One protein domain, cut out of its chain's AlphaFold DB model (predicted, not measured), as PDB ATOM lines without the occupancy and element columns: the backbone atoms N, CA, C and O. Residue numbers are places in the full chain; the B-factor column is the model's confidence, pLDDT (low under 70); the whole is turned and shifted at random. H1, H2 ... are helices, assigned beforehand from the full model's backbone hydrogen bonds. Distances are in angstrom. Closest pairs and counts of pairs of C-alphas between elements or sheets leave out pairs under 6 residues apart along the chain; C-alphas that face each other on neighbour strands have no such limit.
ATOM      1  N   GLN A 226      -9.833   0.207   1.409       97.81
ATOM      2  CA  GLN A 226     -10.789   0.297   2.512       97.81
ATOM      3  C   GLN A 226     -10.407   1.344   3.575       97.81
ATOM      4  O   GLN A 226     -11.281   2.055   4.069       97.81
ATOM      5  N   HIS A 227      -9.114   1.513   3.891       97.81
ATOM      6  CA  HIS A 227      -8.669   2.589   4.790       97.81
ATOM      7  C   HIS A 227      -8.888   3.982   4.177       97.81
ATOM      8  O   HIS A 227      -9.228   4.917   4.898       97.81
ATOM      9  N   ASP A 228      -8.704   4.128   2.859       97.94
ATOM     10  CA  ASP A 228      -8.986   5.383   2.154       97.94
ATOM     11  C   ASP A 228     -10.490   5.715   2.187       97.94
ATOM     12  O   ASP A 228     -10.843   6.866   2.425       97.94
ATOM     13  N   ILE A 229     -11.370   4.721   2.001       98.12
ATOM     14  CA  ILE A 229     -12.834   4.892   2.072       98.12
ATOM     15  C   ILE A 229     -13.266   5.323   3.477       98.12
ATOM     16  O   ILE A 229     -13.966   6.323   3.611       98.12
ATOM     17  N   GLN A 230     -12.808   4.626   4.522       98.19
ATOM     18  CA  GLN A 230     -13.127   4.969   5.916       98.19
ATOM     19  C   GLN A 230     -12.630   6.375   6.288       98.19
ATOM     20  O   GLN A 230     -13.349   7.142   6.926       98.19
ATOM     21  N   LEU A 231     -11.424   6.747   5.842       98.19
ATOM     22  CA  LEU A 231     -10.901   8.103   6.008       98.19
ATOM     23  C   LEU A 231     -11.785   9.144   5.307       98.19
ATOM     24  O   LEU A 231     -12.114  10.161   5.909       98.19
ATOM     25  N   LEU A 232     -12.177   8.898   4.056       98.38
ATOM     26  CA  LEU A 232     -13.014   9.825   3.292       98.38
ATOM     27  C   LEU A 232     -14.426   9.961   3.879       98.38
ATOM     28  O   LEU A 232     -14.943  11.070   3.916       98.38
ATOM     29  N   GLN A 233     -15.020   8.883   4.399       98.38
ATOM     30  CA  GLN A 233     -16.304   8.932   5.112       98.38
ATOM     31  C   GLN A 233     -16.230   9.857   6.337       98.38
ATOM     32  O   GLN A 233     -17.057  10.754   6.477       98.38
ATOM     33  N   GLU A 234     -15.205   9.713   7.183       98.25
ATOM     34  CA  GLU A 234     -15.006  10.599   8.340       98.25
ATOM     35  C   GLU A 234     -14.723  12.057   7.935       98.25
ATOM     36  O   GLU A 234     -15.198  12.984   8.594       98.25
ATOM     37  N   VAL A 235     -14.001  12.279   6.828       97.81
ATOM     38  CA  VAL A 235     -13.784  13.621   6.259       97.81
ATOM     39  C   VAL A 235     -15.101  14.241   5.788       97.81
ATOM     40  O   VAL A 235     -15.357  15.389   6.136       97.81
ATOM     41  N   VAL A 236     -15.953  13.505   5.065       97.81
ATOM     42  CA  VAL A 236     -17.274  13.993   4.622       97.81
ATOM     43  C   VAL A 236     -18.178  14.300   5.819       97.81
ATOM     44  O   VAL A 236     -18.819  15.352   5.838       97.81
ATOM     45  N   ASN A 237     -18.201  13.415   6.822       97.81
ATOM     46  CA  ASN A 237     -19.060  13.526   8.003       97.81
ATOM     47  C   ASN A 237     -18.713  14.737   8.883       97.81
ATOM     48  O   ASN A 237     -19.614  15.421   9.366       97.81
ATOM     49  N   LEU A 238     -17.420  14.992   9.114       96.31
ATOM     50  CA  LEU A 238     -16.959  16.078   9.988       96.31
ATOM     51  C   LEU A 238     -16.615  17.373   9.236       96.31
ATOM     52  O   LEU A 238     -16.520  18.413   9.877       96.31
ATOM     53  N   ASN A 239     -16.434  17.316   7.913       95.69
ATOM     54  CA  ASN A 239     -16.049  18.418   7.023       95.69
ATOM     55  C   ASN A 239     -14.959  19.343   7.613       95.69
ATOM     56  O   ASN A 239     -15.239  20.468   8.042       95.69
ATOM     57  N   PRO A 240     -13.682  18.920   7.586       95.19
ATOM     58  CA  PRO A 240     -12.576  19.680   8.162       95.19
ATOM     59  C   PRO A 240     -12.195  20.939   7.362       95.19
ATOM     60  O   PRO A 240     -11.176  21.552   7.677       95.19
ATOM     61  N   PHE A 241     -12.951  21.313   6.323       92.88
ATOM     62  CA  PHE A 241     -12.725  22.524   5.525       92.88
ATOM     63  C   PHE A 241     -13.611  23.700   5.950       92.88
ATOM     64  O   PHE A 241     -13.292  24.836   5.615       92.88
ATOM     65  N   LYS A 242     -14.675  23.452   6.728       91.19
ATOM     66  CA  LYS A 242     -15.532  24.509   7.296       91.19
ATOM     67  C   LYS A 242     -14.900  25.239   8.483       91.19
ATOM     68  O   LYS A 242     -15.220  26.400   8.722       91.19
ATOM     69  N   ASP A 243     -14.011  24.577   9.220       84.56
ATOM     70  CA  ASP A 243     -13.402  25.139  10.425       84.56
ATOM     71  C   ASP A 243     -12.103  25.896  10.118       84.56
ATOM     72  O   ASP A 243     -11.134  25.338   9.601       84.56
ATOM     73  N   THR A 244     -12.034  27.166  10.522       83.38
ATOM     74  CA  THR A 244     -10.790  27.952  10.540       83.38
ATOM     75  C   THR A 244     -10.340  28.212  11.983       83.38
ATOM     76  O   THR A 244     -11.016  28.971  12.680       83.38
ATOM     77  N   PRO A 245      -9.191  27.670  12.446       80.19
ATOM     78  CA  PRO A 245      -8.252  26.800  11.730       80.19
ATOM     79  C   PRO A 245      -8.712  25.325  11.681       80.19
ATOM     80  O   PRO A 245      -9.211  24.809  12.678       80.19
ATOM     81  N   PRO A 246      -8.417  24.581  10.598       80.12
ATOM     82  CA  PRO A 246      -8.930  23.214  10.397       80.12
ATOM     83  C   PRO A 246      -8.295  22.157  11.323       80.12
ATOM     84  O   PRO A 246      -8.606  20.968  11.259       80.12
ATOM     85  N   THR A 247      -7.344  22.553  12.172       84.75
ATOM     86  CA  THR A 247      -6.491  21.658  12.966       84.75
ATOM     87  C   THR A 247      -7.242  20.836  14.011       84.75
ATOM     88  O   THR A 247      -6.837  19.709  14.289       84.75
ATOM     89  N   THR A 248      -8.326  21.368  14.578       93.56
ATOM     90  CA  THR A 248      -9.161  20.667  15.568       93.56
ATOM     91  C   THR A 248      -9.906  19.493  14.946       93.56
ATOM     92  O   THR A 248      -9.927  18.397  15.501       93.56
ATOM     93  N   THR A 249     -10.460  19.687  13.755       95.56
ATOM     94  CA  THR A 249     -11.375  18.728  13.121       95.56
ATOM     95  C   THR A 249     -10.608  17.547  12.530       95.56
ATOM     96  O   THR A 249     -11.014  16.399  12.702       95.56
ATOM     97  N   TRP A 250      -9.396  17.781  12.005       96.44
ATOM     98  CA  TRP A 250      -8.446  16.705  11.687       96.44
ATOM     99  C   TRP A 250      -8.031  15.872  12.911       96.44
ATOM    100  O   TRP A 250      -7.752  14.682  12.761       96.44
ATOM    101  N   ALA A 251      -7.987  16.451  14.119       96.50
ATOM    102  CA  ALA A 251      -7.726  15.693  15.347       96.50
ATOM    103  C   ALA A 251      -8.923  14.810  15.741       96.50
ATOM    104  O   ALA A 251      -8.720  13.653  16.109       96.50
ATOM    105  N   SER A 252     -10.156  15.302  15.581       97.00
ATOM    106  CA  SER A 252     -11.377  14.504  15.769       97.00
ATOM    107  C   SER A 252     -11.456  13.325  14.789       97.00
ATOM    108  O   SER A 252     -11.621  12.191  15.231       97.00
ATOM    109  N   ILE A 253     -11.223  13.559  13.488       97.75
ATOM    110  CA  ILE A 253     -11.154  12.503  12.454       97.75
ATOM    111  C   ILE A 253     -10.120  11.434  12.842       97.75
ATOM    112  O   ILE A 253     -10.402  10.238  12.811       97.75
ATOM    113  N   SER A 254      -8.924  11.859  13.267       97.38
ATOM    114  CA  SER A 254      -7.862  10.955  13.730       97.38
ATOM    115  C   SER A 254      -8.311  10.060  14.885       97.38
ATOM    116  O   SER A 254      -8.020   8.869  14.879       97.38
ATOM    117  N   LYS A 255      -9.022  10.631  15.864       97.25
ATOM    118  CA  LYS A 255      -9.484   9.941  17.074       97.25
ATOM    119  C   LYS A 255     -10.637   8.970  16.800       97.25
ATOM    120  O   LYS A 255     -10.730   7.936  17.458       97.25
ATOM    121  N   ASN A 256     -11.491   9.271  15.822       97.56
ATOM    122  CA  ASN A 256     -12.524   8.342  15.360       97.56
ATOM    123  C   ASN A 256     -11.887   7.123  14.667       97.56
ATOM    124  O   ASN A 256     -12.224   5.981  14.988       97.56
ATOM    125  N   LEU A 257     -10.908   7.362  13.786       97.25
ATOM    126  CA  LEU A 257     -10.195   6.314  13.045       97.25
ATOM    127  C   LEU A 257      -9.213   5.500  13.900       97.25
ATOM    128  O   LEU A 257      -8.936   4.356  13.553       97.25
ATOM    129  N   GLU A 258      -8.725   6.030  15.028       95.88
ATOM    130  CA  GLU A 258      -7.759   5.361  15.920       95.88
ATOM    131  C   GLU A 258      -8.218   3.967  16.388       95.88
ATOM    132  O   GLU A 258      -7.392   3.076  16.584       95.88
ATOM    133  N   ARG A 259      -9.538   3.748  16.494       93.06
ATOM    134  CA  ARG A 259     -10.149   2.444  16.815       93.06
ATOM    135  C   ARG A 259     -10.035   1.407  15.694       93.06
ATOM    136  O   ARG A 259     -10.101   0.215  15.975       93.06
ATOM    137  N   LEU A 260      -9.920   1.855  14.444       93.88
ATOM    138  CA  LEU A 260      -9.837   1.013  13.248       93.88
ATOM    139  C   LEU A 260      -8.375   0.802  12.839       93.88
ATOM    140  O   LEU A 260      -7.951  -0.319  12.572       93.88
ATOM    141  N   PHE A 261      -7.591   1.881  12.812       93.69
ATOM    142  CA  PHE A 261      -6.163   1.852  12.520       93.69
ATOM    143  C   PHE A 261      -5.447   3.044  13.166       93.69
ATOM    144  O   PHE A 261      -5.889   4.186  13.070       93.69
ATOM    145  N   MET A 262      -4.292   2.796  13.795       92.31
ATOM    146  CA  MET A 262      -3.508   3.850  14.452       92.31
ATOM    147  C   MET A 262      -2.963   4.854  13.425       92.31
ATOM    148  O   MET A 262      -1.962   4.600  12.747       92.31
ATOM    149  N   ILE A 263      -3.611   6.014  13.327       95.31
ATOM    150  CA  ILE A 263      -3.257   7.101  12.414       95.31
ATOM    151  C   ILE A 263      -3.212   8.440  13.151       95.31
ATOM    152  O   ILE A 263      -3.992   8.682  14.065       95.31
ATOM    153  N   SER A 264      -2.288   9.313  12.744       96.00
ATOM    154  CA  SER A 264      -2.198  10.692  13.226       96.00
ATOM    155  C   SER A 264      -2.962  11.663  12.322       96.00
ATOM    156  O   SER A 264      -2.961  11.525  11.098       96.00
ATOM    157  N   SER A 265      -3.525  12.715  12.916       96.38
ATOM    158  CA  SER A 265      -4.325  13.752  12.241       96.38
ATOM    159  C   SER A 265      -3.626  14.372  11.031       96.38
ATOM    160  O   SER A 265      -4.226  14.555   9.972       96.38
ATOM    161  N   ARG A 266      -2.319  14.620  11.160       95.38
ATOM    162  CA  ARG A 266      -1.455  15.079  10.068       95.38
ATOM    163  C   ARG A 266      -1.462  14.108   8.880       95.38
ATOM    164  O   ARG A 266      -1.625  14.550   7.748       95.38
ATOM    165  N   ARG A 267      -1.341  12.800   9.134       95.69
ATOM    166  CA  ARG A 267      -1.324  11.753   8.100       95.69
ATOM    167  C   ARG A 267      -2.700  11.581   7.444       95.69
ATOM    168  O   ARG A 267      -2.744  11.342   6.241       95.69
ATOM    169  N   CYS A 268      -3.800  11.762   8.186       97.25
ATOM    170  CA  CYS A 268      -5.158  11.833   7.621       97.25
ATOM    171  C   CYS A 268      -5.270  12.971   6.593       97.25
ATOM    172  O   CYS A 268      -5.694  12.751   5.456       97.25
ATOM    173  N   ARG A 269      -4.824  14.177   6.970       96.06
ATOM    174  CA  ARG A 269      -4.834  15.360   6.098       96.06
ATOM    175  C   ARG A 269      -3.957  15.171   4.861       96.06
ATOM    176  O   ARG A 269      -4.429  15.372   3.747       96.06
ATOM    177  N   GLU A 270      -2.701  14.764   5.046       95.81
ATOM    178  CA  GLU A 270      -1.748  14.522   3.951       95.81
ATOM    179  C   GLU A 270      -2.273  13.461   2.966       95.81
ATOM    180  O   GLU A 270      -2.198  13.659   1.754       95.81
ATOM    181  N   ARG A 271      -2.871  12.368   3.467       97.12
ATOM    182  CA  ARG A 271      -3.466  11.324   2.620       97.12
ATOM    183  C   ARG A 271      -4.676  11.828   1.836       97.12
ATOM    184  O   ARG A 271      -4.779  11.525   0.651       97.12
ATOM    185  N   THR A 272      -5.558  12.601   2.471       97.50
ATOM    186  CA  THR A 272      -6.757  13.153   1.817       97.50
ATOM    187  C   THR A 272      -6.380  14.131   0.704       97.50
ATOM    188  O   THR A 272      -6.871  13.997  -0.413       97.50
ATOM    189  N   ILE A 273      -5.445  15.052   0.970       95.50
ATOM    190  CA  ILE A 273      -4.955  16.017  -0.031       95.50
ATOM    191  C   ILE A 273      -4.309  15.296  -1.220       95.50
ATOM    192  O   ILE A 273      -4.563  15.669  -2.360       95.50
ATOM    193  N   LEU A 274      -3.524  14.240  -0.979       95.81
ATOM    194  CA  LEU A 274      -2.925  13.442  -2.054       95.81
ATOM    195  C   LEU A 274      -3.986  12.771  -2.941       95.81
ATOM    196  O   LEU A 274      -3.822  12.744  -4.156       95.81
ATOM    197  N   MET A 275      -5.070  12.244  -2.361       97.75
ATOM    198  CA  MET A 275      -6.148  11.637  -3.151       97.75
ATOM    199  C   MET A 275      -6.940  12.677  -3.950       97.75
ATOM    200  O   MET A 275      -7.275  12.406  -5.099       97.75
ATOM    201  N   LEU A 276      -7.189  13.864  -3.384       96.69
ATOM    202  CA  LEU A 276      -7.806  14.983  -4.108       96.69
ATOM    203  C   LEU A 276      -6.926  15.456  -5.273       96.69
ATOM    204  O   LEU A 276      -7.427  15.609  -6.379       96.69
ATOM    205  N   ASP A 277      -5.617  15.623  -5.063       95.12
ATOM    206  CA  ASP A 277      -4.671  16.016  -6.118       95.12
ATOM    207  C   ASP A 277      -4.647  15.005  -7.277       95.12
ATOM    208  O   ASP A 277      -4.707  15.390  -8.443       95.12
ATOM    209  N   GLN A 278      -4.633  13.703  -6.971       96.69
ATOM    210  CA  GLN A 278      -4.729  12.651  -7.987       96.69
ATOM    211  C   GLN A 278      -6.087  12.650  -8.707       96.69
ATOM    212  O   GLN A 278      -6.130  12.418  -9.914       96.69
ATOM    213  N   PHE A 279      -7.182  12.921  -7.988       97.06
ATOM    214  CA  PHE A 279      -8.537  12.962  -8.541       97.06
ATOM    215  C   PHE A 279      -8.732  14.158  -9.486       97.06
ATOM    216  O   PHE A 279      -9.151  13.965 -10.623       97.06
ATOM    217  N   ILE A 280      -8.320  15.361  -9.071       94.06
ATOM    218  CA  ILE A 280      -8.349  16.590  -9.889       94.06
ATOM    219  C   ILE A 280      -7.478  16.438 -11.150       94.06
ATOM    220  O   ILE A 280      -7.831  16.938 -12.215       94.06
ATOM    221  N   LYS A 281      -6.355  15.712 -11.061       94.00
ATOM    222  CA  LYS A 281      -5.486  15.397 -12.211       94.00
ATOM    223  C   LYS A 281      -6.011  14.272 -13.112       94.00
ATOM    224  O   LYS A 281      -5.403  14.019 -14.150       94.00
ATOM    225  N   GLY A 282      -7.081  13.573 -12.728       95.25
ATOM    226  CA  GLY A 282      -7.604  12.420 -13.464       95.25
ATOM    227  C   GLY A 282      -6.702  11.176 -13.441       95.25
ATOM    228  O   GLY A 282      -6.840  10.310 -14.306       95.25
ATOM    229  N   ASP A 283      -5.787  11.037 -12.470       97.00
ATOM    230  CA  ASP A 283      -4.917   9.852 -12.318       97.00
ATOM    231  C   ASP A 283      -5.656   8.686 -11.629       97.00
ATOM    232  O   ASP A 283      -5.218   8.109 -10.627       97.00
ATOM    233  N   TYR A 284      -6.813   8.325 -12.186       96.88
ATOM    234  CA  TYR A 284      -7.638   7.209 -11.730       96.88
ATOM    235  C   TYR A 284      -6.866   5.883 -11.582       96.88
ATOM    236  O   TYR A 284      -7.095   5.200 -10.577       96.88
ATOM    237  N   PRO A 285      -5.908   5.513 -12.466       96.81
ATOM    238  CA  PRO A 285      -5.093   4.316 -12.269       96.81
ATOM    239  C   PRO A 285      -4.357   4.316 -10.926       96.81
ATOM    240  O   PRO A 285      -4.334   3.290 -10.247       96.81
ATOM    241  N   SER A 286      -3.789   5.447 -10.491       96.12
ATOM    242  CA  SER A 286      -3.128   5.534  -9.181       96.12
ATOM    243  C   SER A 286      -4.097   5.449  -8.002       96.12
ATOM    244  O   SER A 286      -3.750   4.811  -7.005       96.12
ATOM    245  N   LEU A 287      -5.308   6.010  -8.109       96.56
ATOM    246  CA  LEU A 287      -6.348   5.844  -7.082       96.56
ATOM    247  C   LEU A 287      -6.841   4.394  -6.966       96.56
ATOM    248  O   LEU A 287      -7.156   3.958  -5.853       96.56
ATOM    249  N   GLN A 288      -6.899   3.669  -8.090       97.25
ATOM    250  CA  GLN A 288      -7.455   2.317  -8.198       97.25
ATOM    251  C   GLN A 288      -6.473   1.202  -7.788       97.25
ATOM    252  O   GLN A 288      -6.917   0.127  -7.401       97.25
ATOM    253  N   ARG A 289      -5.149   1.444  -7.793       94.81
ATOM    254  CA  ARG A 289      -4.084   0.443  -7.497       94.81
ATOM    255  C   ARG A 289      -4.281  -0.425  -6.242       94.81
ATOM    256  O   ARG A 289      -3.672  -1.489  -6.164       94.81
ATOM    257  N   PHE A 290      -5.051   0.036  -5.257       92.56
ATOM    258  CA  PHE A 290      -5.285  -0.657  -3.983       92.56
ATOM    259  C   PHE A 290      -6.775  -0.842  -3.650       92.56
ATOM    260  O   PHE A 290      -7.092  -1.098  -2.489       92.56
ATOM    261  N   CYS A 291      -7.661  -0.687  -4.639       95.88
ATOM    262  CA  CYS A 291      -9.114  -0.795  -4.499       95.88
ATOM    263  C   CYS A 291      -9.673  -1.876  -5.434       95.88
ATOM    264  O   CYS A 291      -9.207  -2.030  -6.565       95.88
ATOM    265  N   THR A 292     -10.732  -2.568  -5.015       97.62
ATOM    266  CA  THR A 292     -11.615  -3.279  -5.954       97.62
ATOM    267  C   THR A 292     -12.397  -2.277  -6.819       97.62
ATOM    268  O   THR A 292     -12.401  -1.071  -6.562       97.62
ATOM    269  N   LYS A 293     -13.081  -2.756  -7.868       96.75
ATOM    270  CA  LYS A 293     -13.909  -1.888  -8.727       96.75
ATOM    271  C   LYS A 293     -15.055  -1.226  -7.945       96.75
ATOM    272  O   LYS A 293     -15.337  -0.054  -8.168       96.75
ATOM    273  N   GLU A 294     -15.674  -1.957  -7.023       97.44
ATOM    274  CA  GLU A 294     -16.782  -1.477  -6.187       97.44
ATOM    275  C   GLU A 294     -16.288  -0.462  -5.146       97.44
ATOM    276  O   GLU A 294     -16.799   0.658  -5.080       97.44
ATOM    277  N   GLU A 295     -15.212  -0.795  -4.425       97.06
ATOM    278  CA  GLU A 295     -14.518   0.127  -3.513       97.06
ATOM    279  C   GLU A 295     -14.138   1.437  -4.216       97.06
ATOM    280  O   GLU A 295     -14.326   2.522  -3.667       97.06
ATOM    281  N   PHE A 296     -13.632   1.351  -5.450       97.94
ATOM    282  CA  PHE A 296     -13.268   2.524  -6.237       97.94
ATOM    283  C   PHE A 296     -14.476   3.422  -6.544       97.94
ATOM    284  O   PHE A 296     -14.359   4.632  -6.378       97.94
ATOM    285  N   THR A 297     -15.643   2.870  -6.902       97.88
ATOM    286  CA  THR A 297     -16.847   3.695  -7.142       97.88
ATOM    287  C   THR A 297     -17.326   4.433  -5.889       97.88
ATOM    288  O   THR A 297     -17.702   5.600  -5.971       97.88
ATOM    289  N   ILE A 298     -17.239   3.804  -4.711       98.31
ATOM    290  CA  ILE A 298     -17.571   4.451  -3.430       98.31
ATOM    291  C   ILE A 298     -16.548   5.555  -3.120       98.31
ATOM    292  O   ILE A 298     -16.911   6.670  -2.745       98.31
ATOM    293  N   LYS A 299     -15.257   5.265  -3.314       97.94
ATOM    294  CA  LYS A 299     -14.152   6.215  -3.120       97.94
ATOM    295  C   LYS A 299     -14.269   7.437  -4.034       97.94
ATOM    296  O   LYS A 299     -14.026   8.548  -3.577       97.94
ATOM    297  N   GLU A 300     -14.652   7.243  -5.292       98.06
ATOM    298  CA  GLU A 300     -14.895   8.306  -6.271       98.06
ATOM    299  C   GLU A 300     -16.061   9.214  -5.854       98.06
ATOM    300  O   GLU A 300     -15.889  10.430  -5.795       98.06
ATOM    301  N   GLN A 301     -17.207   8.642  -5.471       98.44
ATOM    302  CA  GLN A 301     -18.354   9.410  -4.964       98.44
ATOM    303  C   GLN A 301     -18.005  10.224  -3.712       98.44
ATOM    304  O   GLN A 301     -18.417  11.377  -3.577       98.44
ATOM    305  N   LEU A 302     -17.223   9.645  -2.795       98.31
ATOM    306  CA  LEU A 302     -16.740  10.360  -1.616       98.31
ATOM    307  C   LEU A 302     -15.756  11.474  -1.996       98.31
ATOM    308  O   LEU A 302     -15.852  12.564  -1.447       98.31
ATOM    309  N   LEU A 303     -14.844  11.252  -2.947       98.06
ATOM    310  CA  LEU A 303     -13.910  12.289  -3.404       98.06
ATOM    311  C   LEU A 303     -14.615  13.463  -4.084       98.06
ATOM    312  O   LEU A 303     -14.211  14.595  -3.845       98.06
ATOM    313  N   GLN A 304     -15.688  13.222  -4.842       97.88
ATOM    314  CA  GLN A 304     -16.540  14.289  -5.382       97.88
ATOM    315  C   GLN A 304     -17.172  15.123  -4.254       97.88
ATOM    316  O   GLN A 304     -17.109  16.350  -4.286       97.88
ATOM    317  N   GLN A 305     -17.704  14.479  -3.209       98.00
ATOM    318  CA  GLN A 305     -18.251  15.186  -2.043       98.00
ATOM    319  C   GLN A 305     -17.175  15.959  -1.272       98.00
ATOM    320  O   GLN A 305     -17.398  17.103  -0.888       98.00
ATOM    321  N   VAL A 306     -15.995  15.370  -1.057       96.94
ATOM    322  CA  VAL A 306     -14.866  16.040  -0.392       96.94
ATOM    323  C   VAL A 306     -14.343  17.212  -1.229       96.94
ATOM    324  O   VAL A 306     -13.965  18.225  -0.651       96.94
ATOM    325  N   LEU A 307     -14.355  17.113  -2.564       95.81
ATOM    326  CA  LEU A 307     -13.993  18.209  -3.464       95.81
ATOM    327  C   LEU A 307     -15.000  19.364  -3.372       95.81
ATOM    328  O   LEU A 307     -14.578  20.492  -3.148       95.81
ATOM    329  N   GLN A 308     -16.308  19.084  -3.402       95.38
ATOM    330  CA  GLN A 308     -17.340  20.106  -3.172       95.38
ATOM    331  C   GLN A 308     -17.167  20.778  -1.801       95.38
ATOM    332  O   GLN A 308     -17.154  21.997  -1.694       95.38
ATOM    333  N   GLN A 309     -16.954  19.992  -0.737       95.00
ATOM    334  CA  GLN A 309     -16.691  20.530   0.601       95.00
ATOM    335  C   GLN A 309     -15.406  21.369   0.670       95.00
ATOM    336  O   GLN A 309     -15.336  22.317   1.457       95.00
ATOM    337  N   TYR A 310     -14.390  21.010  -0.117       92.62
ATOM    338  CA  TYR A 310     -13.157  21.772  -0.249       92.62
ATOM    339  C   TYR A 310     -13.418  23.103  -0.954       92.62
ATOM    340  O   TYR A 310     -12.985  24.127  -0.446       92.62
ATOM    341  N   GLU A 311     -14.164  23.119  -2.056       91.31
ATOM    342  CA  GLU A 311     -14.526  24.336  -2.793       91.31
ATOM    343  C   GLU A 311     -15.402  25.275  -1.945       91.31
ATOM    344  O   GLU A 311     -15.031  26.434  -1.747       91.31
ATOM    345  N   ASP A 312     -16.471  24.754  -1.331       90.69
ATOM    346  CA  ASP A 312     -17.371  25.495  -0.436       90.69
ATOM    347  C   ASP A 312     -16.629  26.101   0.776       90.69
ATOM    348  O   ASP A 312     -16.928  27.210   1.223       90.69
ATOM    349  N   GLY A 313     -15.678  25.354   1.353       84.94
ATOM    350  CA  GLY A 313     -14.924  25.757   2.545       84.94
ATOM    351  C   GLY A 313     -13.681  26.605   2.256       84.94
ATOM    352  O   GLY A 313     -13.245  27.390   3.102       84.94
ATOM    353  N   ALA A 314     -13.085  26.496   1.065       66.06
ATOM    354  CA  ALA A 314     -11.795  27.112   0.757       66.06
ATOM    355  C   ALA A 314     -11.863  28.595   0.359       66.06
ATOM    356  O   ALA A 314     -10.821  29.149  -0.014       66.06
ATOM    357  N   GLY A 315     -13.007  29.265   0.563       57.12
ATOM    358  CA  GLY A 315     -13.219  30.713   0.384       57.12
ATOM    359  C   GLY A 315     -12.254  31.646   1.144       57.12
ATOM    360  O   GLY A 315     -12.315  32.859   0.975       57.12
ATOM    361  N   GLY A 316     -11.329  31.103   1.947       53.09
ATOM    362  CA  GLY A 316     -10.142  31.814   2.444       53.09
ATOM    363  C   GLY A 316      -8.831  31.006   2.492       53.09
ATOM    364  O   GLY A 316      -7.822  31.534   2.954       53.09
ATOM    365  N   TYR A 317      -8.807  29.738   2.051       53.78
ATOM    366  CA  TYR A 317      -7.639  28.840   2.198       53.78
ATOM    367  C   TYR A 317      -7.098  28.245   0.883       53.78
ATOM    368  O   TYR A 317      -6.005  27.670   0.892       53.78
ATOM    369  N   SER A 318      -7.808  28.399  -0.243       49.53
ATOM    370  CA  SER A 318      -7.450  27.777  -1.535       49.53
ATOM    371  C   SER A 318      -6.074  28.213  -2.078       49.53
ATOM    372  O   SER A 318      -5.302  27.405  -2.607       49.53
ATOM    373  N   SER A 319      -5.699  29.480  -1.859       55.81
ATOM    374  CA  SER A 319      -4.581  30.157  -2.539       55.81
ATOM    375  C   SER A 319      -3.180  29.566  -2.312       55.81
ATOM    376  O   SER A 319      -2.255  29.951  -3.019       55.81
TER     377      SER A 319
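What this domain is: This is residues 226 to 319 of the 513 residues of the protein "uncharacterized protein LOC8053753" of Ixodes scapularis (UniProt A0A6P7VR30). Two helices side by side, H1 and the long H5, form one layer, and H3 crosses over them about perpendicularly. H2 packs near the first end of H3 and also on H1, while the short H4 packs on the last part of H3. The printed part has 94 residues, with five named helices in the order H1 to H5 and no named strand; the class is all helix. It is compact, with a radius of gyration of the C-alphas of 12.8 A, and only just flat, spanning 35 by 32 by 18 A.

Where its parts are: H1, residues 226 to 238, begins at C-alpha (-10.789, 0.297, 2.512) and is 18.5 A long. H2 is residues 247 to 257, 15.8 A. H3, residues 265 to 280, 22.7 A, begins at C-alpha (-4.325, 13.752, 12.241). H4 is residues 284 to 288. H5, residues 293 to 313, 29.9 A, ends at C-alpha (-14.924, 25.757, 2.545).

How they stand to each other: H3 is the hub, touching the four other helices. H1 and H3 only just touch, with 3 pairs of C-alphas within 8 A; the closest are Leu 231 and Cys 268, 7.0 A, and the lines are about perpendicular at 81 degrees. H2 touches H3 at 86 degrees, closest C-alphas Ser 254 and Ser 265, 4.7 A. H5 touches H3 at 79 degrees, closest C-alphas Leu 276 and Leu 303, 6.7 A. H4 touches H3, closest C-alphas Met 275 and Leu 287, 7.0 A. H1 and H5 touch at a shallow tilt of 30 degrees, the same way, closest C-alphas Ile 229 and Lys 299, 5.5 A. H1 and H2 touch at a steep tilt of 47 degrees, opposite ways, closest C-alphas Glu 234 and Ile 253, 5.9 A. The helix packing is mostly crossed: of the five touching pairs among H1, H2, H3 and H5, one, H1 and H5, is at a shallow tilt. H2 and H5 are apart. In H1, H2, H3, H4 and H5 every O i to N i+4 pair is within hydrogen-bond range.

The domain as a whole: The C-alphas farthest apart, Thr 292 and Gly 316, are 36.1 A apart. The printed part has no cut and no long link. Residues 314 to 319 are under pLDDT 70.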